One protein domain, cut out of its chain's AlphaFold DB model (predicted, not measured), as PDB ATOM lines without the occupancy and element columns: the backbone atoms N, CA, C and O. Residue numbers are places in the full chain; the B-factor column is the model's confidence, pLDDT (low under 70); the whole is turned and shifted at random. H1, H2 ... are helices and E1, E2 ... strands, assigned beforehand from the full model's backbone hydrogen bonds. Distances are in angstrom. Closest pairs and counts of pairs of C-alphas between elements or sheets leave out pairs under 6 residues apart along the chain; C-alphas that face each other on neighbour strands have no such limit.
ATOM      1  N   GLN A  10       0.061 -38.485 -13.696       80.62
ATOM      2  CA  GLN A  10       1.402 -37.961 -13.940       80.62
ATOM      3  C   GLN A  10       1.416 -36.445 -13.727       80.62
ATOM      4  O   GLN A  10       0.477 -35.747 -14.107       80.62
ATOM      5  N   THR A  11       2.499 -35.926 -13.158       83.00
ATOM      6  CA  THR A  11       2.712 -34.487 -12.963       83.00
ATOM      7  C   THR A  11       3.928 -34.024 -13.754       83.00
ATOM      8  O   THR A  11       4.924 -34.746 -13.825       83.00
ATOM      9  N   SER A  12       3.869 -32.823 -14.327       82.38
ATOM     10  CA  SER A  12       5.037 -32.184 -14.932       82.38
ATOM     11  C   SER A  12       6.059 -31.767 -13.874       82.38
ATOM     12  O   SER A  12       5.795 -31.785 -12.669       82.38
ATOM     13  N   GLU A  13       7.218 -31.309 -14.339       82.81
ATOM     14  CA  GLU A  13       8.139 -30.546 -13.501       82.81
ATOM     15  C   GLU A  13       7.451 -29.297 -12.929       82.81
ATOM     16  O   GLU A  13       6.567 -28.705 -13.561       82.81
ATOM     17  N   ILE A  14       7.860 -28.911 -11.718       86.44
ATOM     18  CA  ILE A  14       7.324 -27.744 -11.019       86.44
ATOM     19  C   ILE A  14       8.005 -26.487 -11.554       86.44
ATOM     20  O   ILE A  14       9.223 -26.325 -11.458       86.44
ATOM     21  N   ARG A  15       7.197 -25.556 -12.051       86.69
ATOM     22  CA  ARG A  15       7.610 -24.216 -12.462       86.69
ATOM     23  C   ARG A  15       7.408 -23.277 -11.278       86.69
ATOM     24  O   ARG A  15       6.277 -23.007 -10.887       86.69
ATOM     25  N   SER A  16       8.501 -22.799 -10.684       87.44
ATOM     26  CA  SER A  16       8.456 -21.825  -9.589       87.44
ATOM     27  C   SER A  16       8.799 -20.433 -10.111       87.44
ATOM     28  O   SER A  16       9.851 -20.240 -10.715       87.44
ATOM     29  N   THR A  17       7.949 -19.452  -9.827       85.25
ATOM     30  CA  THR A  17       8.215 -18.029 -10.069       85.25
ATOM     31  C   THR A  17       8.038 -17.239  -8.777       85.25
ATOM     32  O   THR A  17       7.412 -17.713  -7.829       85.25
ATOM     33  N   VAL A  18       8.636 -16.053  -8.702       84.31
ATOM     34  CA  VAL A  18       8.420 -15.097  -7.609       84.31
ATOM     35  C   VAL A  18       7.834 -13.847  -8.246       84.31
ATOM     36  O   VAL A  18       8.407 -13.330  -9.206       84.31
ATOM     37  N   ASP A  19       6.667 -13.411  -7.778       80.62
ATOM     38  CA  ASP A  19       6.022 -12.216  -8.317       80.62
ATOM     39  C   ASP A  19       6.595 -10.918  -7.717       80.62
ATOM     40  O   ASP A  19       7.451 -10.930  -6.831       80.62
ATOM     41  N   ALA A  20       6.133  -9.771  -8.221       76.25
ATOM     42  CA  ALA A  20       6.608  -8.448  -7.804       76.25
ATOM     43  C   ALA A  20       6.362  -8.132  -6.314       76.25
ATOM     44  O   ALA A  20       6.899  -7.152  -5.804       76.25
ATOM     45  N   GLN A  21       5.552  -8.940  -5.623       80.44
ATOM     46  CA  GLN A  21       5.249  -8.809  -4.199       80.44
ATOM     47  C   GLN A  21       6.101  -9.764  -3.345       80.44
ATOM     48  O   GLN A  21       5.906  -9.835  -2.135       80.44
ATOM     49  N   GLY A  22       7.038 -10.499  -3.958       78.62
ATOM     50  CA  GLY A  22       7.859 -11.503  -3.282       78.62
ATOM     51  C   GLY A  22       7.124 -12.822  -3.030       78.62
ATOM     52  O   GLY A  22       7.656 -13.693  -2.342       78.62
ATOM     53  N   ILE A  23       5.915 -13.007  -3.577       78.38
ATOM     54  CA  ILE A  23       5.132 -14.225  -3.370       78.38
ATOM     55  C   ILE A  23       5.618 -15.291  -4.347       78.38
ATOM     56  O   ILE A  23       5.607 -15.112  -5.569       78.38
ATOM     57  N   ARG A  24       6.038 -16.433  -3.798       80.81
ATOM     58  CA  ARG A  24       6.426 -17.596  -4.590       80.81
ATOM     59  C   ARG A  24       5.180 -18.303  -5.120       80.81
ATOM     60  O   ARG A  24       4.328 -18.736  -4.348       80.81
ATOM     61  N   ARG A  25       5.114 -18.470  -6.436       83.06
ATOM     62  CA  ARG A  25       4.092 -19.247  -7.140       83.06
ATOM     63  C   ARG A  25       4.729 -20.521  -7.664       83.06
ATOM     64  O   ARG A  25       5.792 -20.468  -8.277       83.06
ATOM     65  N   ALA A  26       4.095 -21.654  -7.396       86.38
ATOM     66  CA  ALA A  26       4.495 -22.950  -7.922       86.38
ATOM     67  C   ALA A  26       3.357 -23.499  -8.782       86.38
ATOM     68  O   ALA A  26       2.220 -23.590  -8.324       86.38
ATOM     69  N   GLU A  27       3.675 -23.854 -10.021       86.75
ATOM     70  CA  GLU A  27       2.721 -24.355 -11.003       86.75
ATOM     71  C   GLU A  27       3.248 -25.655 -11.603       86.75
ATOM     72  O   GLU A  27       4.429 -25.769 -11.926       86.75
ATOM     73  N   PHE A  28       2.376 -26.637 -11.784       87.50
ATOM     74  CA  PHE A  28       2.685 -27.868 -12.502       87.50
ATOM     75  C   PHE A  28       1.430 -28.348 -13.225       87.50
ATOM     76  O   PHE A  28       0.309 -28.091 -12.786       87.50
ATOM     77  N   ASP A  29       1.634 -29.048 -14.331       87.69
ATOM     78  CA  ASP A  29       0.564 -29.652 -15.108       87.69
ATOM     79  C   ASP A  29       0.305 -31.064 -14.574       87.69
ATOM     80  O   ASP A  29       1.240 -31.819 -14.294       87.69
ATOM     81  N   MET A  30      -0.964 -31.431 -14.430       85.88
ATOM     82  CA  MET A  30      -1.379 -32.754 -13.971       85.88
ATOM     83  C   MET A  30      -2.165 -33.447 -15.079       85.88
ATOM     84  O   MET A  30      -3.222 -32.971 -15.486       85.88
ATOM     85  N   ASN A  31      -1.657 -34.586 -15.540       83.50
ATOM     86  CA  ASN A  31      -2.311 -35.445 -16.519       83.50
ATOM     87  C   ASN A  31      -2.802 -36.707 -15.822       83.50
ATOM     88  O   ASN A  31      -2.090 -37.300 -15.013       83.50
ATOM     89  N   TYR A  32      -4.008 -37.150 -16.144       84.12
ATOM     90  CA  TYR A  32      -4.568 -38.353 -15.549       84.12
ATOM     91  C   TYR A  32      -5.487 -39.075 -16.529       84.12
ATOM     92  O   TYR A  32      -5.889 -38.536 -17.562       84.12
ATOM     93  N   ARG A  33      -5.768 -40.341 -16.224       81.12
ATOM     94  CA  ARG A  33      -6.524 -41.235 -17.098       81.12
ATOM     95  C   ARG A  33      -7.952 -41.426 -16.602       81.12
ATOM     96  O   ARG A  33      -8.164 -41.901 -15.491       81.12
ATOM     97  N   ASN A  34      -8.921 -41.123 -17.463       80.94
ATOM     98  CA  ASN A  34     -10.349 -41.279 -17.157       80.94
ATOM     99  C   ASN A  34     -10.831 -42.734 -17.209       80.94
ATOM    100  O   ASN A  34     -11.893 -43.045 -16.687       80.94
ATOM    101  N   ASP A  35     -10.065 -43.627 -17.835       76.81
ATOM    102  CA  ASP A  35     -10.400 -45.045 -17.996       76.81
ATOM    103  C   ASP A  35      -9.882 -45.932 -16.848       76.81
ATOM    104  O   ASP A  35     -10.005 -47.153 -16.907       76.81
ATOM    105  N   GLN A  36      -9.285 -45.336 -15.812       76.38
ATOM    106  CA  GLN A  36      -8.728 -46.044 -14.659       76.38
ATOM    107  C   GLN A  36      -9.694 -46.015 -13.466       76.38
ATOM    108  O   GLN A  36     -10.381 -45.013 -13.269       76.38
ATOM    109  N   PRO A  37      -9.709 -47.051 -12.604       69.31
ATOM    110  CA  PRO A  37     -10.592 -47.094 -11.431       69.31
ATOM    111  C   PRO A  37     -10.320 -45.958 -10.431       69.31
ATOM    112  O   PRO A  37     -11.217 -45.537  -9.704       69.31
ATOM    113  N   ASP A  38      -9.103 -45.410 -10.436       78.12
ATOM    114  CA  ASP A  38      -8.695 -44.312  -9.559       78.12
ATOM    115  C   ASP A  38      -9.344 -42.962  -9.916       78.12
ATOM    116  O   ASP A  38      -9.214 -42.000  -9.156       78.12
ATOM    117  N   ILE A  39     -10.060 -42.862 -11.041       83.44
ATOM    118  CA  ILE A  39     -10.667 -41.606 -11.496       83.44
ATOM    119  C   ILE A  39     -11.653 -41.013 -10.479       83.44
ATOM    120  O   ILE A  39     -11.722 -39.792 -10.331       83.44
ATOM    121  N   ALA A  40     -12.346 -41.855  -9.703       79.38
ATOM    122  CA  ALA A  40     -13.216 -41.407  -8.614       79.38
ATOM    123  C   ALA A  40     -12.431 -40.712  -7.485       79.38
ATOM    124  O   ALA A  40     -12.863 -39.686  -6.954       79.38
ATOM    125  N   ILE A  41     -11.242 -41.225  -7.155       81.69
ATOM    126  CA  ILE A  41     -10.351 -40.644  -6.140       81.69
ATOM    127  C   ILE A  41      -9.777 -39.324  -6.653       81.69
ATOM    128  O   ILE A  41      -9.809 -38.318  -5.949       81.69
ATOM    129  N   ILE A  42      -9.302 -39.311  -7.900       84.00
ATOM    130  CA  ILE A  42      -8.772 -38.111  -8.559       84.00
ATOM    131  C   ILE A  42      -9.842 -37.017  -8.587       84.00
ATOM    132  O   ILE A  42      -9.571 -35.867  -8.230       84.00
ATOM    133  N   HIS A  43     -11.080 -37.384  -8.925       85.25
ATOM    134  CA  HIS A  43     -12.211 -36.471  -8.876       85.25
ATOM    135  C   HIS A  43     -12.427 -35.897  -7.475       85.25
ATOM    136  O   HIS A  43     -12.526 -34.678  -7.334       85.25
ATOM    137  N   ALA A  44     -12.454 -36.745  -6.444       83.19
ATOM    138  CA  ALA A  44     -12.634 -36.302  -5.067       83.19
ATOM    139  C   ALA A  44     -11.509 -35.361  -4.604       83.19
ATOM    140  O   ALA A  44     -11.786 -34.351  -3.957       83.19
ATOM    141  N   VAL A  45     -10.251 -35.648  -4.953       86.06
ATOM    142  CA  VAL A  45      -9.098 -34.803  -4.602       86.06
ATOM    143  C   VAL A  45      -9.212 -33.424  -5.245       86.06
ATOM    144  O   VAL A  45      -9.083 -32.422  -4.539       86.06
ATOM    145  N   ILE A  46      -9.489 -33.356  -6.550       86.81
ATOM    146  CA  ILE A  46      -9.596 -32.082  -7.277       86.81
ATOM    147  C   ILE A  46     -10.745 -31.240  -6.712       86.81
ATOM    148  O   ILE A  46     -10.548 -30.073  -6.364       86.81
ATOM    149  N   THR A  47     -11.929 -31.840  -6.565       85.44
ATOM    150  CA  THR A  47     -13.126 -31.139  -6.084       85.44
ATOM    151  C   THR A  47     -12.952 -30.660  -4.637       85.44
ATOM    152  O   THR A  47     -13.218 -29.496  -4.344       85.44
ATOM    153  N   ASN A  48     -12.429 -31.504  -3.740       86.38
ATOM    154  CA  ASN A  48     -12.213 -31.127  -2.340       86.38
ATOM    155  C   ASN A  48     -11.123 -30.065  -2.176       86.38
ATOM    156  O   ASN A  48     -11.254 -29.191  -1.324       86.38
ATOM    157  N   THR A  49     -10.048 -30.131  -2.964       82.44
ATOM    158  CA  THR A  49      -8.953 -29.152  -2.887       82.44
ATOM    159  C   THR A  49      -9.447 -27.758  -3.262       82.44
ATOM    160  O   THR A  49      -9.215 -26.814  -2.510       82.44
ATOM    161  N   ASN A  50     -10.201 -27.637  -4.360       86.19
ATOM    162  CA  ASN A  50     -10.793 -26.360  -4.757       86.19
ATOM    163  C   ASN A  50     -11.819 -25.863  -3.727       86.19
ATOM    164  O   ASN A  50     -11.749 -24.707  -3.323       86.19
ATOM    165  N   ALA A  51     -12.696 -26.736  -3.216       84.06
ATOM    166  CA  ALA A  51     -13.676 -26.352  -2.197       84.06
ATOM    167  C   ALA A  51     -13.023 -25.857  -0.891       84.06
ATOM    168  O   ALA A  51     -13.496 -24.903  -0.276       84.06
ATOM    169  N   ARG A  52     -11.915 -26.477  -0.459       84.75
ATOM    170  CA  ARG A  52     -11.165 -26.056   0.738       84.75
ATOM    171  C   ARG A  52     -10.414 -24.744   0.527       84.75
ATOM    172  O   ARG A  52     -10.367 -23.929   1.448       84.75
ATOM    173  N   ALA A  53      -9.860 -24.536  -0.668       84.75
ATOM    174  CA  ALA A  53      -9.236 -23.272  -1.042       84.75
ATOM    175  C   ALA A  53     -10.263 -22.125  -1.063       84.75
ATOM    176  O   ALA A  53     -10.021 -21.073  -0.477       84.75
ATOM    177  N   GLU A  54     -11.438 -22.350  -1.659       86.12
ATOM    178  CA  GLU A  54     -12.553 -21.390  -1.678       86.12
ATOM    179  C   GLU A  54     -13.122 -21.128  -0.278       86.12
ATOM    180  O   GLU A  54     -13.478 -19.996   0.047       86.12
ATOM    181  N   GLY A  55     -13.143 -22.151   0.579       84.44
ATOM    182  CA  GLY A  55     -13.523 -22.037   1.987       84.44
ATOM    183  C   GLY A  55     -12.504 -21.302   2.868       84.44
ATOM    184  O   GLY A  55     -12.742 -21.169   4.067       84.44
ATOM    185  N   GLY A  56     -11.375 -20.848   2.313       80.75
ATOM    186  CA  GLY A  56     -10.354 -20.099   3.046       80.75
ATOM    187  C   GLY A  56      -9.594 -20.934   4.078       80.75
ATOM    188  O   GLY A  56      -9.052 -20.382   5.034       80.75
ATOM    189  N   GLN A  57      -9.558 -22.260   3.922       79.88
ATOM    190  CA  GLN A  57      -8.815 -23.120   4.836       79.88
ATOM    191  C   GLN A  57      -7.315 -22.815   4.721       79.88
ATOM    192  O   GLN A  57      -6.758 -22.918   3.632       79.88
ATOM    193  N   GLU A  58      -6.660 -22.494   5.843       77.44
ATOM    194  CA  GLU A  58      -5.291 -21.945   5.891       77.44
ATOM    195  C   GLU A  58      -4.271 -22.707   5.030       77.44
ATOM    196  O   GLU A  58      -3.483 -22.097   4.315       77.44
ATOM    197  N   MET A  59      -4.333 -24.043   5.023       77.50
ATOM    198  CA  MET A  59      -3.418 -24.900   4.250       77.50
ATOM    199  C   MET A  59      -3.631 -24.874   2.726       77.50
ATOM    200  O   MET A  59      -2.787 -25.372   1.987       77.50
ATOM    201  N   TYR A  60      -4.761 -24.349   2.254       82.50
ATOM    202  CA  TYR A  60      -5.150 -24.307   0.840       82.50
ATOM    203  C   TYR A  60      -5.261 -22.875   0.307       82.50
ATOM    204  O   TYR A  60      -5.640 -22.672  -0.847       82.50
ATOM    205  N   ILE A  61      -4.922 -21.872   1.124       79.19
ATOM    206  CA  ILE A  61      -4.900 -20.476   0.692       79.19
ATOM    207  C   ILE A  61      -3.913 -20.336  -0.472       79.19
ATOM    208  O   ILE A  61      -2.752 -20.728  -0.379       79.19
ATOM    209  N   GLY A  62      -4.392 -19.786  -1.590       80.06
ATOM    210  CA  GLY A  62      -3.596 -19.603  -2.807       80.06
ATOM    211  C   GLY A  62      -3.457 -20.851  -3.687       80.06
ATOM    212  O   GLY A  62      -2.884 -20.751  -4.772       80.06
ATOM    213  N   VAL A  63      -4.009 -22.001  -3.283       85.19
ATOM    214  CA  VAL A  63      -4.061 -23.208  -4.119       85.19
ATOM    215  C   VAL A  63      -5.254 -23.114  -5.067       85.19
ATOM    216  O   VAL A  63      -6.378 -22.858  -4.646       85.19
ATOM    217  N   LYS A  64      -5.025 -23.353  -6.360       87.31
ATOM    218  CA  LYS A  64      -6.095 -23.431  -7.358       87.31
ATOM    219  C   LYS A  64      -5.782 -24.515  -8.374       87.31
ATOM    220  O   LYS A  64      -4.758 -24.445  -9.049       87.31
ATOM    221  N   ILE A  65      -6.691 -25.472  -8.527       87.88
ATOM    222  CA  ILE A  65      -6.631 -26.446  -9.616       87.88
ATOM    223  C   ILE A  65      -7.527 -25.933 -10.739       87.88
ATOM    224  O   ILE A  65      -8.747 -25.826 -10.582       87.88
ATOM    225  N   VAL A  66      -6.904 -25.581 -11.862       86.88
ATOM    226  CA  VAL A  66      -7.592 -25.091 -13.058       86.88
ATOM    227  C   VAL A  66      -7.710 -26.224 -14.063       86.88
ATOM    228  O   VAL A  66      -6.734 -26.890 -14.382       86.88
ATOM    229  N   GLU A  67      -8.920 -26.416 -14.568       84.81
ATOM    230  CA  GLU A  67      -9.256 -27.448 -15.537       84.81
ATOM    231  C   GLU A  67     -10.309 -26.901 -16.504       84.81
ATOM    232  O   GLU A  67     -11.184 -26.128 -16.082       84.81
ATOM    233  N   SER A  68     -10.230 -27.305 -17.778       85.06
ATOM    234  CA  SER A  68     -11.231 -26.945 -18.783       85.06
ATOM    235  C   SER A  68     -12.606 -27.524 -18.424       85.06
ATOM    236  O   SER A  68     -12.724 -28.556 -17.763       85.06
ATOM    237  N   GLU A  69     -13.680 -26.863 -18.845       80.31
ATOM    238  CA  GLU A  69     -15.036 -27.346 -18.558       80.31
ATOM    239  C   GLU A  69     -15.304 -28.724 -19.187       80.31
ATOM    240  O   GLU A  69     -15.920 -29.584 -18.558       80.31
ATOM    241  N   ALA A  70     -14.765 -28.962 -20.386       76.50
ATOM    242  CA  ALA A  70     -14.880 -30.238 -21.086       76.50
ATOM    243  C   ALA A  70     -14.169 -31.380 -20.339       76.50
ATOM    244  O   ALA A  70     -14.744 -32.461 -20.173       76.50
ATOM    245  N   ASP A  71     -12.955 -31.141 -19.837       80.19
ATOM    246  CA  ASP A  71     -12.194 -32.150 -19.089       80.19
ATOM    247  C   ASP A  71     -12.857 -32.449 -17.744       80.19
ATOM    248  O   ASP A  71     -13.035 -33.612 -17.377       80.19
ATOM    249  N   ARG A  72     -13.345 -31.406 -17.061       82.50
ATOM    250  CA  ARG A  72     -14.090 -31.536 -15.807       82.50
ATOM    251  C   ARG A  72     -15.345 -32.384 -15.971       82.50
ATOM    252  O   ARG A  72     -15.576 -33.281 -15.160       82.50
ATOM    253  N   ALA A  73     -16.142 -32.105 -17.003       74.38
ATOM    254  CA  ALA A  73     -17.354 -32.861 -17.296       74.38
ATOM    255  C   ALA A  73     -17.023 -34.325 -17.617       74.38
ATOM    256  O   ALA A  73     -17.652 -35.237 -17.085       74.38
ATOM    257  N   THR A  74     -15.977 -34.557 -18.415       78.00
ATOM    258  CA  THR A  74     -15.527 -35.911 -18.764       78.00
ATOM    259  C   THR A  74     -15.047 -36.679 -17.530       78.00
ATOM    260  O   THR A  74     -15.446 -37.828 -17.330       78.00
ATOM    261  N   ARG A  75     -14.250 -36.048 -16.658       87.62
ATOM    262  CA  ARG A  75     -13.820 -36.630 -15.380       87.62
ATOM    263  C   ARG A  75     -15.002 -36.922 -14.470       87.62
ATOM    264  O   ARG A  75     -14.996 -37.953 -13.810       87.62
ATOM    265  N   GLN A  76     -15.983 -36.024 -14.377       82.94
ATOM    266  CA  GLN A  76     -17.164 -36.240 -13.541       82.94
ATOM    267  C   GLN A  76     -17.953 -37.465 -14.008       82.94
ATOM    268  O   GLN A  76     -18.203 -38.354 -13.201       82.94
ATOM    269  N   VAL A  77     -18.253 -37.565 -15.305       77.31
ATOM    270  CA  VAL A  77     -18.949 -38.731 -15.871       77.31
ATOM    271  C   VAL A  77     -18.153 -40.016 -15.629       77.31
ATOM    272  O   VAL A  77     -18.722 -41.028 -15.226       77.31
ATOM    273  N   ALA A  78     -16.832 -39.980 -15.819       80.44
ATOM    274  CA  ALA A  78     -15.968 -41.129 -15.558       80.44
ATOM    275  C   ALA A  78     -15.921 -41.512 -14.068       80.44
ATOM    276  O   ALA A  78     -15.953 -42.694 -13.739       80.44
ATOM    277  N   ALA A  79     -15.892 -40.532 -13.163       81.25
ATOM    278  CA  ALA A  79     -15.903 -40.742 -11.717       81.25
ATOM    279  C   ALA A  79     -17.240 -41.287 -11.202       81.25
ATOM    280  O   ALA A  79     -17.241 -42.117 -10.300       81.25
ATOM    281  N   GLU A  80     -18.361 -40.851 -11.780       79.50
ATOM    282  CA  GLU A  80     -19.701 -41.361 -11.463       79.50
ATOM    283  C   GLU A  80     -19.921 -42.777 -12.018       79.50
ATOM    284  O   GLU A  80     -20.574 -43.601 -11.379       79.50
ATOM    285  N   ALA A  81     -19.357 -43.075 -13.194       77.81
ATOM    286  CA  ALA A  81     -19.408 -44.403 -13.807       77.81
ATOM    287  C   ALA A  81     -18.428 -45.401 -13.167       77.81
ATOM    288  O   ALA A  81     -18.644 -46.615 -13.236       77.81
ATOM    289  N   ALA A  82     -17.352 -44.914 -12.547       75.19
ATOM    290  CA  ALA A  82     -16.437 -45.743 -11.786       75.19
ATOM    291  C   ALA A  82     -17.166 -46.275 -10.547       75.19
ATOM    292  O   ALA A  82     -17.531 -45.525  -9.644       75.19
TER     293      ALA A  82
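AT A GLANCE: This is residues 10 to 82 of the 235 residues of an uncharacterized protein of Hymenobacter qilianensis (UniProt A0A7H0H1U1). A slender hairpin, E1 and E2, runs on through E3 as a long ribbon, and helices H1 and H2 meet near one end as a V, their other ends joined by a long loop. The printed part has 73 residues, class mixed, in the order E1, E2, E3, H1, H2. It is loose, radius of gyration of the C-alphas 14.1 A, spanning 44 by 27 by 19 A.

HOW THE PARTS SIT: E1, residues 15 to 18, and E2, residues 24 to 27, form an antiparallel hairpin; N 15 and O 27 are within hydrogen-bond range at 2.8 A. E2 runs on into E3, residues 30 to 32, at 24 degrees. E3 pairs with no named strand; residues 10 to 11 pair antiparallel with its residues 30 to 31. H1, residues 39 to 54, touches H2, residues 69 to 81, with residues 39 to 43 alone, at a steep tilt of 53 degrees, opposite ways; the closest C-alphas, of Ala 40 and Ala 79, are 4.2 A apart. In H1 and H2 every O i to N i+4 pair is within hydrogen-bond range.

IN THESE COORDINATES: H1 is 22.6 A long, H2 18.2 A. E1 begins at C-alpha 15 (7.610, -24.216, -12.462); H2 ends at C-alpha 81 (-19.408, -44.403, -13.807).

THE WHOLE: The printed part has no cut. The H1 to H2 link is long. Residue 37 is under pLDDT 70.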